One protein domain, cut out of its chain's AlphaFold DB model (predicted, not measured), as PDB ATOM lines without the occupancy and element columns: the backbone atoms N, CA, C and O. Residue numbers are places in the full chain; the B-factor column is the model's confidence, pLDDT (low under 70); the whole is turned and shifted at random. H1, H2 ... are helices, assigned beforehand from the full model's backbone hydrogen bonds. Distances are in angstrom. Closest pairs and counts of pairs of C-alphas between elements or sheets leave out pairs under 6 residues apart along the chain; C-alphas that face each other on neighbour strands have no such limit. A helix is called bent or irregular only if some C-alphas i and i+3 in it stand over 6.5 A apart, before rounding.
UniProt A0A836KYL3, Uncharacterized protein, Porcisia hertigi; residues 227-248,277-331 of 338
ATOM      1  N   ASP A 227     115.460  61.877  94.826       91.19
ATOM      2  CA  ASP A 227     115.173  61.678  96.251       91.19
ATOM      3  C   ASP A 227     116.069  60.601  96.881       91.19
ATOM      4  O   ASP A 227     116.514  60.744  98.025       91.19
ATOM      5  N   PHE A 228     116.386  59.546  96.122       93.44
ATOM      6  CA  PHE A 228     117.346  58.531  96.550       93.44
ATOM      7  C   PHE A 228     118.750  59.125  96.686       93.44
ATOM      8  O   PHE A 228     119.404  58.906  97.702       93.44
ATOM      9  N   LEU A 229     119.217  59.880  95.687       92.00
ATOM     10  CA  LEU A 229     120.548  60.490  95.697       92.00
ATOM     11  C   LEU A 229     120.687  61.533  96.811       92.00
ATOM     12  O   LEU A 229     121.704  61.526  97.501       92.00
ATOM     13  N   ASP A 230     119.674  62.371  97.044       91.62
ATOM     14  CA  ASP A 230     119.653  63.307  98.178       91.62
ATOM     15  C   ASP A 230     119.757  62.549  99.511       91.62
ATOM     16  O   ASP A 230     120.618  62.844 100.342       91.62
ATOM     17  N   SER A 231     118.955  61.496  99.689       91.44
ATOM     18  CA  SER A 231     118.998  60.659 100.895       91.44
ATOM     19  C   SER A 231     120.346  59.949 101.065       91.44
ATOM     20  O   SER A 231     120.903  59.913 102.164       91.44
ATOM     21  N   TYR A 232     120.913  59.435  99.976       94.38
ATOM     22  CA  TYR A 232     122.211  58.769  99.951       94.38
ATOM     23  C   TYR A 232     123.360  59.728 100.302       94.38
ATOM     24  O   TYR A 232     124.190  59.401 101.152       94.38
ATOM     25  N   TYR A 233     123.400  60.933  99.723       91.44
ATOM     26  CA  TYR A 233     124.444  61.911 100.036       91.44
ATOM     27  C   TYR A 233     124.305  62.473 101.450       91.44
ATOM     28  O   TYR A 233     125.315  62.615 102.138       91.44
ATOM     29  N   ARG A 234     123.079  62.679 101.947       89.81
ATOM     30  CA  ARG A 234     122.850  63.018 103.361       89.81
ATOM     31  C   ARG A 234     123.374  61.934 104.296       89.81
ATOM     32  O   ARG A 234     124.041  62.251 105.278       89.81
ATOM     33  N   LEU A 235     123.107  60.662 103.998       91.56
ATOM     34  CA  LEU A 235     123.655  59.545 104.765       91.56
ATOM     35  C   LEU A 235     125.188  59.555 104.729       91.56
ATOM     36  O   LEU A 235     125.827  59.397 105.772       91.56
ATOM     37  N   ARG A 236     125.778  59.764 103.547       90.12
ATOM     38  CA  ARG A 236     127.230  59.844 103.377       90.12
ATOM     39  C   ARG A 236     127.826  60.946 104.245       90.12
ATOM     40  O   ARG A 236     128.771  60.672 104.977       90.12
ATOM     41  N   ASP A 237     127.247  62.140 104.223       86.19
ATOM     42  CA  ASP A 237     127.712  63.287 105.005       86.19
ATOM     43  C   ASP A 237     127.587  63.047 106.513       86.19
ATOM     44  O   ASP A 237     128.510  63.358 107.271       86.19
ATOM     45  N   VAL A 238     126.483  62.436 106.959       86.00
ATOM     46  CA  VAL A 238     126.293  62.030 108.359       86.00
ATOM     47  C   VAL A 238     127.401  61.060 108.778       86.00
ATOM     48  O   VAL A 238     128.121  61.313 109.745       86.00
ATOM     49  N   VAL A 239     127.600  59.974 108.029       87.25
ATOM     50  CA  VAL A 239     128.584  58.934 108.361       87.25
ATOM     51  C   VAL A 239     130.025  59.458 108.253       87.25
ATOM     52  O   VAL A 239     130.863  59.154 109.111       87.25
ATOM     53  N   GLU A 240     130.335  60.284 107.250       80.06
ATOM     54  CA  GLU A 240     131.643  60.934 107.101       80.06
ATOM     55  C   GLU A 240     131.910  61.938 108.221       80.06
ATOM     56  O   GLU A 240     133.012  61.942 108.781       80.06
ATOM     57  N   GLY A 241     130.910  62.724 108.621       72.06
ATOM     58  CA  GLY A 241     130.986  63.635 109.762       72.06
ATOM     59  C   GLY A 241     131.237  62.917 111.091       72.06
ATOM     60  O   GLY A 241     131.794  63.498 112.021       72.06
ATOM     61  N   TRP A 242     130.871  61.640 111.194       74.44
ATOM     62  CA  TRP A 242     131.101  60.817 112.384       74.44
ATOM     63  C   TRP A 242     132.452  60.081 112.342       74.44
ATOM     64  O   TRP A 242     133.093  59.856 113.379       74.44
ATOM     65  N   GLY A 243     132.904  59.713 111.138       57.66
ATOM     66  CA  GLY A 243     134.193  59.064 110.887       57.66
ATOM     67  C   GLY A 243     135.387  60.029 110.910       57.66
ATOM     68  O   GLY A 243     136.478  59.646 111.347       57.66
ATOM     69  N   SER A 244     135.189  61.283 110.494       57.62
ATOM     70  CA  SER A 244     136.211  62.334 110.481       57.62
ATOM     71  C   SER A 244     136.436  62.894 111.887       57.62
ATOM     72  O   SER A 244     135.812  63.849 112.316       57.62
ATOM     73  N   GLY A 245     137.332  62.235 112.628       54.56
ATOM     74  CA  GLY A 245     137.991  62.767 113.825       54.56
ATOM     75  C   GLY A 245     137.065  63.432 114.844       54.56
ATOM     76  O   GLY A 245     136.874  64.641 114.825       54.56
ATOM     77  N   TRP A 246     136.577  62.668 115.821       55.59
ATOM     78  CA  TRP A 246     136.043  63.284 117.030       55.59
ATOM     79  C   TRP A 246     137.146  64.124 117.691       55.59
ATOM     80  O   TRP A 246     138.129  63.583 118.201       55.59
ATOM     81  N   TYR A 247     136.994  65.444 117.654       53.75
ATOM     82  CA  TYR A 247     137.811  66.351 118.442       53.75
ATOM     83  C   TYR A 247     137.142  66.472 119.802       53.75
ATOM     84  O   TYR A 247     135.969  66.842 119.875       53.75
ATOM     85  N   ALA A 248     137.877  66.165 120.871       49.72
ATOM     86  CA  ALA A 248     137.435  66.434 122.230       49.72
ATOM     87  C   ALA A 248     137.157  67.936 122.365       49.72
ATOM     88  O   ALA A 248     138.065  68.732 122.607       49.72
ATOM     89  N   CYS A 277     126.972  73.039 122.603       72.56
ATOM     90  CA  CYS A 277     126.590  71.638 122.480       72.56
ATOM     91  C   CYS A 277     125.062  71.530 122.312       72.56
ATOM     92  O   CYS A 277     124.338  72.020 123.181       72.56
ATOM     93  N   PRO A 278     124.553  70.856 121.263       73.81
ATOM     94  CA  PRO A 278     123.116  70.794 120.991       73.81
ATOM     95  C   PRO A 278     122.351  69.881 121.961       73.81
ATOM     96  O   PRO A 278     121.151  69.678 121.793       73.81
ATOM     97  N   PHE A 279     123.022  69.302 122.966       80.19
ATOM     98  CA  PHE A 279     122.424  68.287 123.830       80.19
ATOM     99  C   PHE A 279     121.204  68.795 124.608       80.19
ATOM    100  O   PHE A 279     120.237  68.059 124.755       80.19
ATOM    101  N   ALA A 280     121.209  70.060 125.043       79.44
ATOM    102  CA  ALA A 280     120.097  70.643 125.800       79.44
ATOM    103  C   ALA A 280     118.758  70.612 125.039       79.44
ATOM    104  O   ALA A 280     117.702  70.526 125.654       79.44
ATOM    105  N   THR A 281     118.802  70.655 123.707       81.81
ATOM    106  CA  THR A 281     117.622  70.599 122.833       81.81
ATOM    107  C   THR A 281     117.544  69.286 122.059       81.81
ATOM    108  O   THR A 281     116.741  69.167 121.141       81.81
ATOM    109  N   TRP A 282     118.374  68.289 122.381       83.38
ATOM    110  CA  TRP A 282     118.523  67.065 121.586       83.38
ATOM    111  C   TRP A 282     117.200  66.345 121.341       83.38
ATOM    112  O   TRP A 282     116.882  65.977 120.211       83.38
ATOM    113  N   GLU A 283     116.398  66.197 122.390       84.31
ATOM    114  CA  GLU A 283     115.099  65.529 122.326       84.31
ATOM    115  C   GLU A 283     114.053  66.325 121.538       84.31
ATOM    116  O   GLU A 283     113.088  65.748 121.044       84.31
ATOM    117  N   THR A 284     114.248  67.629 121.346       83.88
ATOM    118  CA  THR A 284     113.351  68.459 120.532       83.88
ATOM    119  C   THR A 284     113.808  68.578 119.079       83.88
ATOM    120  O   THR A 284     113.032  69.020 118.240       83.88
ATOM    121  N   LEU A 285     115.050  68.186 118.767       82.69
ATOM    122  CA  LEU A 285     115.572  68.186 117.401       82.69
ATOM    123  C   LEU A 285     114.872  67.133 116.540       82.69
ATOM    124  O   LEU A 285     114.567  66.027 117.005       82.69
ATOM    125  N   SER A 286     114.699  67.456 115.261       86.06
ATOM    126  CA  SER A 286     114.268  66.497 114.248       86.06
ATOM    127  C   SER A 286     115.294  65.360 114.073       86.06
ATOM    128  O   SER A 286     116.478  65.532 114.384       86.06
ATOM    129  N   PRO A 287     114.889  64.193 113.536       84.06
ATOM    130  CA  PRO A 287     115.802  63.087 113.233       84.06
ATOM    131  C   PRO A 287     117.063  63.502 112.460       84.06
ATOM    132  O   PRO A 287     118.171  63.134 112.848       84.06
ATOM    133  N   ALA A 288     116.909  64.320 111.416       79.62
ATOM    134  CA  ALA A 288     118.019  64.802 110.597       79.62
ATOM    135  C   ALA A 288     118.962  65.734 111.379       79.62
ATOM    136  O   ALA A 288     120.184  65.624 111.278       79.62
ATOM    137  N   GLU A 289     118.415  66.625 112.208       80.44
ATOM    138  CA  GLU A 289     119.212  67.515 113.057       80.44
ATOM    139  C   GLU A 289     119.965  66.753 114.146       80.44
ATOM    140  O   GLU A 289     121.109  67.095 114.443       80.44
ATOM    141  N   ARG A 290     119.370  65.695 114.708       84.06
ATOM    142  CA  ARG A 290     120.067  64.807 115.646       84.06
ATOM    143  C   ARG A 290     121.255  64.131 114.966       84.06
ATOM    144  O   ARG A 290     122.374  64.185 115.475       84.06
ATOM    145  N   LEU A 291     121.042  63.562 113.782       82.94
ATOM    146  CA  LEU A 291     122.103  62.894 113.029       82.94
ATOM    147  C   LEU A 291     123.268  63.850 112.700       82.94
ATOM    148  O   LEU A 291     124.435  63.523 112.930       82.94
ATOM    149  N   ASN A 292     122.957  65.074 112.269       76.06
ATOM    150  CA  ASN A 292     123.957  66.101 111.958       76.06
ATOM    151  C   ASN A 292     124.619  66.714 113.207       76.06
ATOM    152  O   ASN A 292     125.791  67.091 113.176       76.06
ATOM    153  N   GLY A 293     123.889  66.815 114.320       70.38
ATOM    154  CA  GLY A 293     124.352  67.433 115.563       70.38
ATOM    155  C   GLY A 293     125.389  66.606 116.329       70.38
ATOM    156  O   GLY A 293     126.152  67.168 117.120       70.38
ATOM    157  N   TYR A 294     125.471  65.297 116.077       73.94
ATOM    158  CA  TYR A 294     126.363  64.376 116.792       73.94
ATOM    159  C   TYR A 294     127.843  64.785 116.758       73.94
ATOM    160  O   TYR A 294     128.500  64.770 117.797       73.94
ATOM    161  N   SER A 295     128.375  65.209 115.603       70.19
ATOM    162  CA  SER A 295     129.795  65.595 115.467       70.19
ATOM    163  C   SER A 295     130.166  66.817 116.319       70.19
ATOM    164  O   SER A 295     131.340  67.088 116.580       70.19
ATOM    165  N   THR A 296     129.153  67.551 116.788       72.44
ATOM    166  CA  THR A 296     129.290  68.736 117.636       72.44
ATOM    167  C   THR A 296     128.926  68.486 119.101       72.44
ATOM    168  O   THR A 296     129.055  69.398 119.919       72.44
ATOM    169  N   MET A 297     128.507  67.263 119.452       75.19
ATOM    170  CA  MET A 297     128.112  66.893 120.807       75.19
ATOM    171  C   MET A 297     129.337  66.636 121.702       75.19
ATOM    172  O   MET A 297     130.329  66.021 121.307       75.19
ATOM    173  N   CYS A 298     129.269  67.114 122.944       74.81
ATOM    174  CA  CYS A 298     130.305  66.895 123.954       74.81
ATOM    175  C   CYS A 298     130.416  65.411 124.358       74.81
ATOM    176  O   CYS A 298     129.388  64.739 124.474       74.81
ATOM    177  N   PRO A 299     131.633  64.920 124.682       72.75
ATOM    178  CA  PRO A 299     131.879  63.523 125.076       72.75
ATOM    179  C   PRO A 299     130.963  63.011 126.184       72.75
ATOM    180  O   PRO A 299     130.549  61.858 126.159       72.75
ATOM    181  N   ARG A 300     130.632  63.865 127.159       74.75
ATOM    182  CA  ARG A 300     129.831  63.479 128.330       74.75
ATOM    183  C   ARG A 300     128.401  63.069 127.979       74.75
ATOM    184  O   ARG A 300     127.771  62.369 128.760       74.75
ATOM    185  N   HIS A 301     127.898  63.511 126.831       80.50
ATOM    186  CA  HIS A 301     126.544  63.215 126.375       80.50
ATOM    187  C   HIS A 301     126.482  62.022 125.422       80.50
ATOM    188  O   HIS A 301     125.401  61.595 125.038       80.50
ATOM    189  N   LEU A 302     127.632  61.449 125.068       77.75
ATOM    190  CA  LEU A 302     127.737  60.284 124.195       77.75
ATOM    191  C   LEU A 302     127.546  58.996 125.011       77.75
ATOM    192  O   LEU A 302     128.423  58.130 125.087       77.75
ATOM    193  N   THR A 303     126.392  58.914 125.673       82.00
ATOM    194  CA  THR A 303     125.964  57.751 126.454       82.00
ATOM    195  C   THR A 303     125.558  56.601 125.533       82.00
ATOM    196  O   THR A 303     125.354  56.776 124.329       82.00
ATOM    197  N   GLU A 304     125.424  55.401 126.096       84.31
ATOM    198  CA  GLU A 304     124.992  54.229 125.327       84.31
ATOM    199  C   GLU A 304     123.599  54.400 124.714       84.31
ATOM    200  O   GLU A 304     123.375  53.970 123.584       84.31
ATOM    201  N   GLU A 305     122.694  55.075 125.423       87.06
ATOM    202  CA  GLU A 305     121.334  55.368 124.962       87.06
ATOM    203  C   GLU A 305     121.333  56.311 123.755       87.06
ATOM    204  O   GLU A 305     120.625  56.066 122.779       87.06
ATOM    205  N   VAL A 306     122.176  57.350 123.776       86.19
ATOM    206  CA  VAL A 306     122.317  58.281 122.647       86.19
ATOM    207  C   VAL A 306     122.904  57.567 121.435       86.19
ATOM    208  O   VAL A 306     122.402  57.737 120.325       86.19
ATOM    209  N   VAL A 307     123.919  56.720 121.637       87.00
ATOM    210  CA  VAL A 307     124.487  55.900 120.557       87.00
ATOM    211  C   VAL A 307     123.431  54.961 119.980       87.00
ATOM    212  O   VAL A 307     123.271  54.908 118.764       87.00
ATOM    213  N   HIS A 308     122.673  54.260 120.823       89.31
ATOM    214  CA  HIS A 308     121.609  53.375 120.359       89.31
ATOM    215  C   HIS A 308     120.537  54.139 119.574       89.31
ATOM    216  O   HIS A 308     120.165  53.721 118.482       89.31
ATOM    217  N   SER A 309     120.105  55.301 120.074       90.06
ATOM    218  CA  SER A 309     119.155  56.161 119.369       90.06
ATOM    219  C   SER A 309     119.678  56.587 117.997       90.06
ATOM    220  O   SER A 309     118.908  56.590 117.040       90.06
ATOM    221  N   LEU A 310     120.963  56.919 117.878       89.00
ATOM    222  CA  LEU A 310     121.585  57.283 116.605       89.00
ATOM    223  C   LEU A 310     121.669  56.108 115.634       89.00
ATOM    224  O   LEU A 310     121.365  56.283 114.457       89.00
ATOM    225  N   GLU A 311     122.028  54.915 116.114       89.94
ATOM    226  CA  GLU A 311     122.011  53.692 115.307       89.94
ATOM    227  C   GLU A 311     120.602  53.404 114.771       89.94
ATOM    228  O   GLU A 311     120.434  53.134 113.582       89.94
ATOM    229  N   THR A 312     119.581  53.511 115.624       91.50
ATOM    230  CA  THR A 312     118.184  53.303 115.228       91.50
ATOM    231  C   THR A 312     117.715  54.365 114.239       91.50
ATOM    232  O   THR A 312     117.085  54.023 113.239       91.50
ATOM    233  N   LEU A 313     118.031  55.641 114.473       90.94
ATOM    234  CA  LEU A 313     117.688  56.725 113.551       90.94
ATOM    235  C   LEU A 313     118.356  56.530 112.191       90.94
ATOM    236  O   LEU A 313     117.698  56.677 111.171       90.94
ATOM    237  N   LEU A 314     119.627  56.138 112.162       90.12
ATOM    238  CA  LEU A 314     120.347  55.904 110.917       90.12
ATOM    239  C   LEU A 314     119.779  54.704 110.143       90.12
ATOM    240  O   LEU A 314     119.617  54.780 108.928       90.12
ATOM    241  N   ALA A 315     119.425  53.622 110.841       90.25
ATOM    242  CA  ALA A 315     118.821  52.446 110.220       90.25
ATOM    243  C   ALA A 315     117.404  52.714 109.689       90.25
ATOM    244  O   ALA A 315     117.028  52.183 108.649       90.25
ATOM    245  N   THR A 316     116.612  53.521 110.396       91.88
ATOM    246  CA  THR A 316     115.208  53.787 110.042       91.88
ATOM    247  C   THR A 316     115.058  54.912 109.025       91.88
ATOM    248  O   THR A 316     114.275  54.773 108.090       91.88
ATOM    249  N   HIS A 317     115.812  56.005 109.171       90.50
ATOM    250  CA  HIS A 317     115.700  57.182 108.308       90.50
ATOM    251  C   HIS A 317     116.272  56.954 106.905       90.50
ATOM    252  O   HIS A 317     115.811  57.584 105.964       90.50
ATOM    253  N   PHE A 318     117.227  56.028 106.768       93.12
ATOM    254  CA  PHE A 318     117.869  55.677 105.495       93.12
ATOM    255  C   PHE A 318     117.648  54.203 105.117       93.12
ATOM    256  O   PHE A 318     118.499  53.575 104.486       93.12
ATOM    257  N   ALA A 319     116.539  53.604 105.562       92.00
ATOM    258  CA  ALA A 319     116.273  52.173 105.392       92.00
ATOM    259  C   ALA A 319     116.219  51.736 103.917       92.00
ATOM    260  O   ALA A 319     116.627  50.630 103.563       92.00
ATOM    261  N   ASP A 320     115.683  52.595 103.059       90.50
ATOM    262  CA  ASP A 320     115.623  52.444 101.609       90.50
ATOM    263  C   ASP A 320     117.017  52.474 100.967       90.50
ATOM    264  O   ASP A 320     117.350  51.566 100.199       90.50
ATOM    265  N   VAL A 321     117.849  53.445 101.356       94.38
ATOM    266  CA  VAL A 321     119.242  53.563 100.909       94.38
ATOM    267  C   VAL A 321     120.031  52.324 101.314       94.38
ATOM    268  O   VAL A 321     120.638  51.678 100.461       94.38
ATOM    269  N   TRP A 322     119.963  51.931 102.589       94.50
ATOM    270  CA  TRP A 322     120.669  50.752 103.095       94.50
ATOM    271  C   TRP A 322     120.251  49.470 102.388       94.50
ATOM    272  O   TRP A 322     121.105  48.673 102.002       94.50
ATOM    273  N   ARG A 323     118.947  49.279 102.159       93.50
ATOM    274  CA  ARG A 323     118.446  48.113 101.422       93.50
ATOM    275  C   ARG A 323     119.067  48.034 100.031       93.50
ATOM    276  O   ARG A 323     119.493  46.957  99.617       93.50
ATOM    277  N   HIS A 324     119.127  49.154  99.315       92.69
ATOM    278  CA  HIS A 324     119.679  49.182  97.966       92.69
ATOM    279  C   HIS A 324     121.200  48.979  97.955       92.69
ATOM    280  O   HIS A 324     121.694  48.139  97.203       92.69
ATOM    281  N   VAL A 325     121.923  49.668  98.843       94.06
ATOM    282  CA  VAL A 325     123.376  49.525  99.030       94.06
ATOM    283  C   VAL A 325     123.750  48.066  99.286       94.06
ATOM    284  O   VAL A 325     124.576  47.513  98.562       94.06
ATOM    285  N   HIS A 326     123.096  47.413 100.251       93.62
ATOM    286  CA  HIS A 326     123.364  46.008 100.560       93.62
ATOM    287  C   HIS A 326     123.000  45.083  99.398       93.62
ATOM    288  O   HIS A 326     123.793  44.217  99.059       93.62
ATOM    289  N   THR A 327     121.880  45.317  98.704       92.19
ATOM    290  CA  THR A 327     121.510  44.511  97.522       92.19
ATOM    291  C   THR A 327     122.605  44.539  96.451       92.19
ATOM    292  O   THR A 327     122.947  43.502  95.884       92.19
ATOM    293  N   VAL A 328     123.177  45.713  96.173       90.38
ATOM    294  CA  VAL A 328     124.252  45.853  95.181       90.38
ATOM    295  C   VAL A 328     125.551  45.220  95.675       90.38
ATOM    296  O   VAL A 328     126.181  44.480  94.919       90.38
ATOM    297  N   ILE A 329     125.942  45.465  96.928       91.00
ATOM    298  CA  ILE A 329     127.170  44.903  97.503       91.00
ATOM    299  C   ILE A 329     127.096  43.373  97.556       91.00
ATOM    300  O   ILE A 329     128.028  42.721  97.095       91.00
ATOM    301  N   ASP A 330     125.989  42.803  98.024       88.69
ATOM    302  CA  ASP A 330     125.798  41.351  98.129       88.69
ATOM    303  C   ASP A 330     125.731  40.694  96.744       88.69
ATOM    304  O   ASP A 330     126.199  39.574  96.542       88.69
ATOM    305  N   SER A 331     125.204  41.406  95.741       82.94
ATOM    306  CA  SER A 331     125.180  40.897  94.370       82.94
ATOM    307  C   SER A 331     126.578  40.722  93.776       82.94
ATOM    308  O   SER A 331     126.733  39.903  92.876       82.94
TER     309      SER A 331
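What this domain is: This is residues 227 to 248 and 277 to 331 of the 338 residues of an uncharacterized protein of Porcisia hertigi (UniProt A0A836KYL3). The long helix H1 and helix H4 run opposite ways, and the shorter H3 packs on both. At one end H2 folds back along H3; at the other H5 turns off sharply from H4 past the early part of H1, and its residues 326 to 331 stick out. The printed part has 77 residues with five named helices, H1 to H5 in chain order, and no named strand: all helix. It is only just compact, close to loose, with a radius of gyration of the C-alphas of 13.4 A, and elongated, spanning 41 by 26 by 22 A.

How they stand to each other: H1, residues 227 to 243, touches H3, residues 287 to 296, with residues 238 to 242 alone; the closest C-alphas, of Trp 242 and Ser 295, are 5.8 A apart, at a shallow tilt of 26 degrees, the same way. H3, the hub, touches H4, residues 304 to 317, at a steep tilt of 47 degrees, closest at C-alphas 287 and 313, 6.6 A. H2, residues 278 to 284, only just touches H3, with 3 pairs of C-alphas within 8 A, closest 278 and 293 at 6.5 A; they form a helical hairpin. H5, residues 319 to 331, only just touches H1, with 3 such pairs, through residue 321 alone; C-alphas 232 and 321 are closest, 6.1 A, and the lines are about perpendicular at 85 degrees. H1 and H4 are close but not clearly touching, closest at C-alphas 235 and 314, 7.9 A. Every O i to N i+4 pair is within hydrogen-bond range in H1, H4 and H5; H3 has 4 of 6, and H2 has 1 of 3, with 3 of 4 O i to N i+3 pairs.

Where its parts are: H1 begins at C-alpha 227 (115.173, 61.678, 96.251) and measures 24.1 A; H4 measures 19.6 A, H5 18.1 A, H3 15.3 A and H2 10.1 A. H2 is irregular, C-alphas 280 and 283 being 7.9 A apart, and H3 only just, with 292 and 295 at 6.8 A. H5 ends at C-alpha 331 (125.180, 40.897, 94.370).

The domain as a whole: The two C-alphas farthest apart, of Ala 280 and Ser 331, are 43.6 A apart. Residues 249 to 276 are not printed, with 12.0 A between C-alphas 248 and 277. Of the links printed whole, none is long. The model's pLDDT is under 70 at residues 243 to 248.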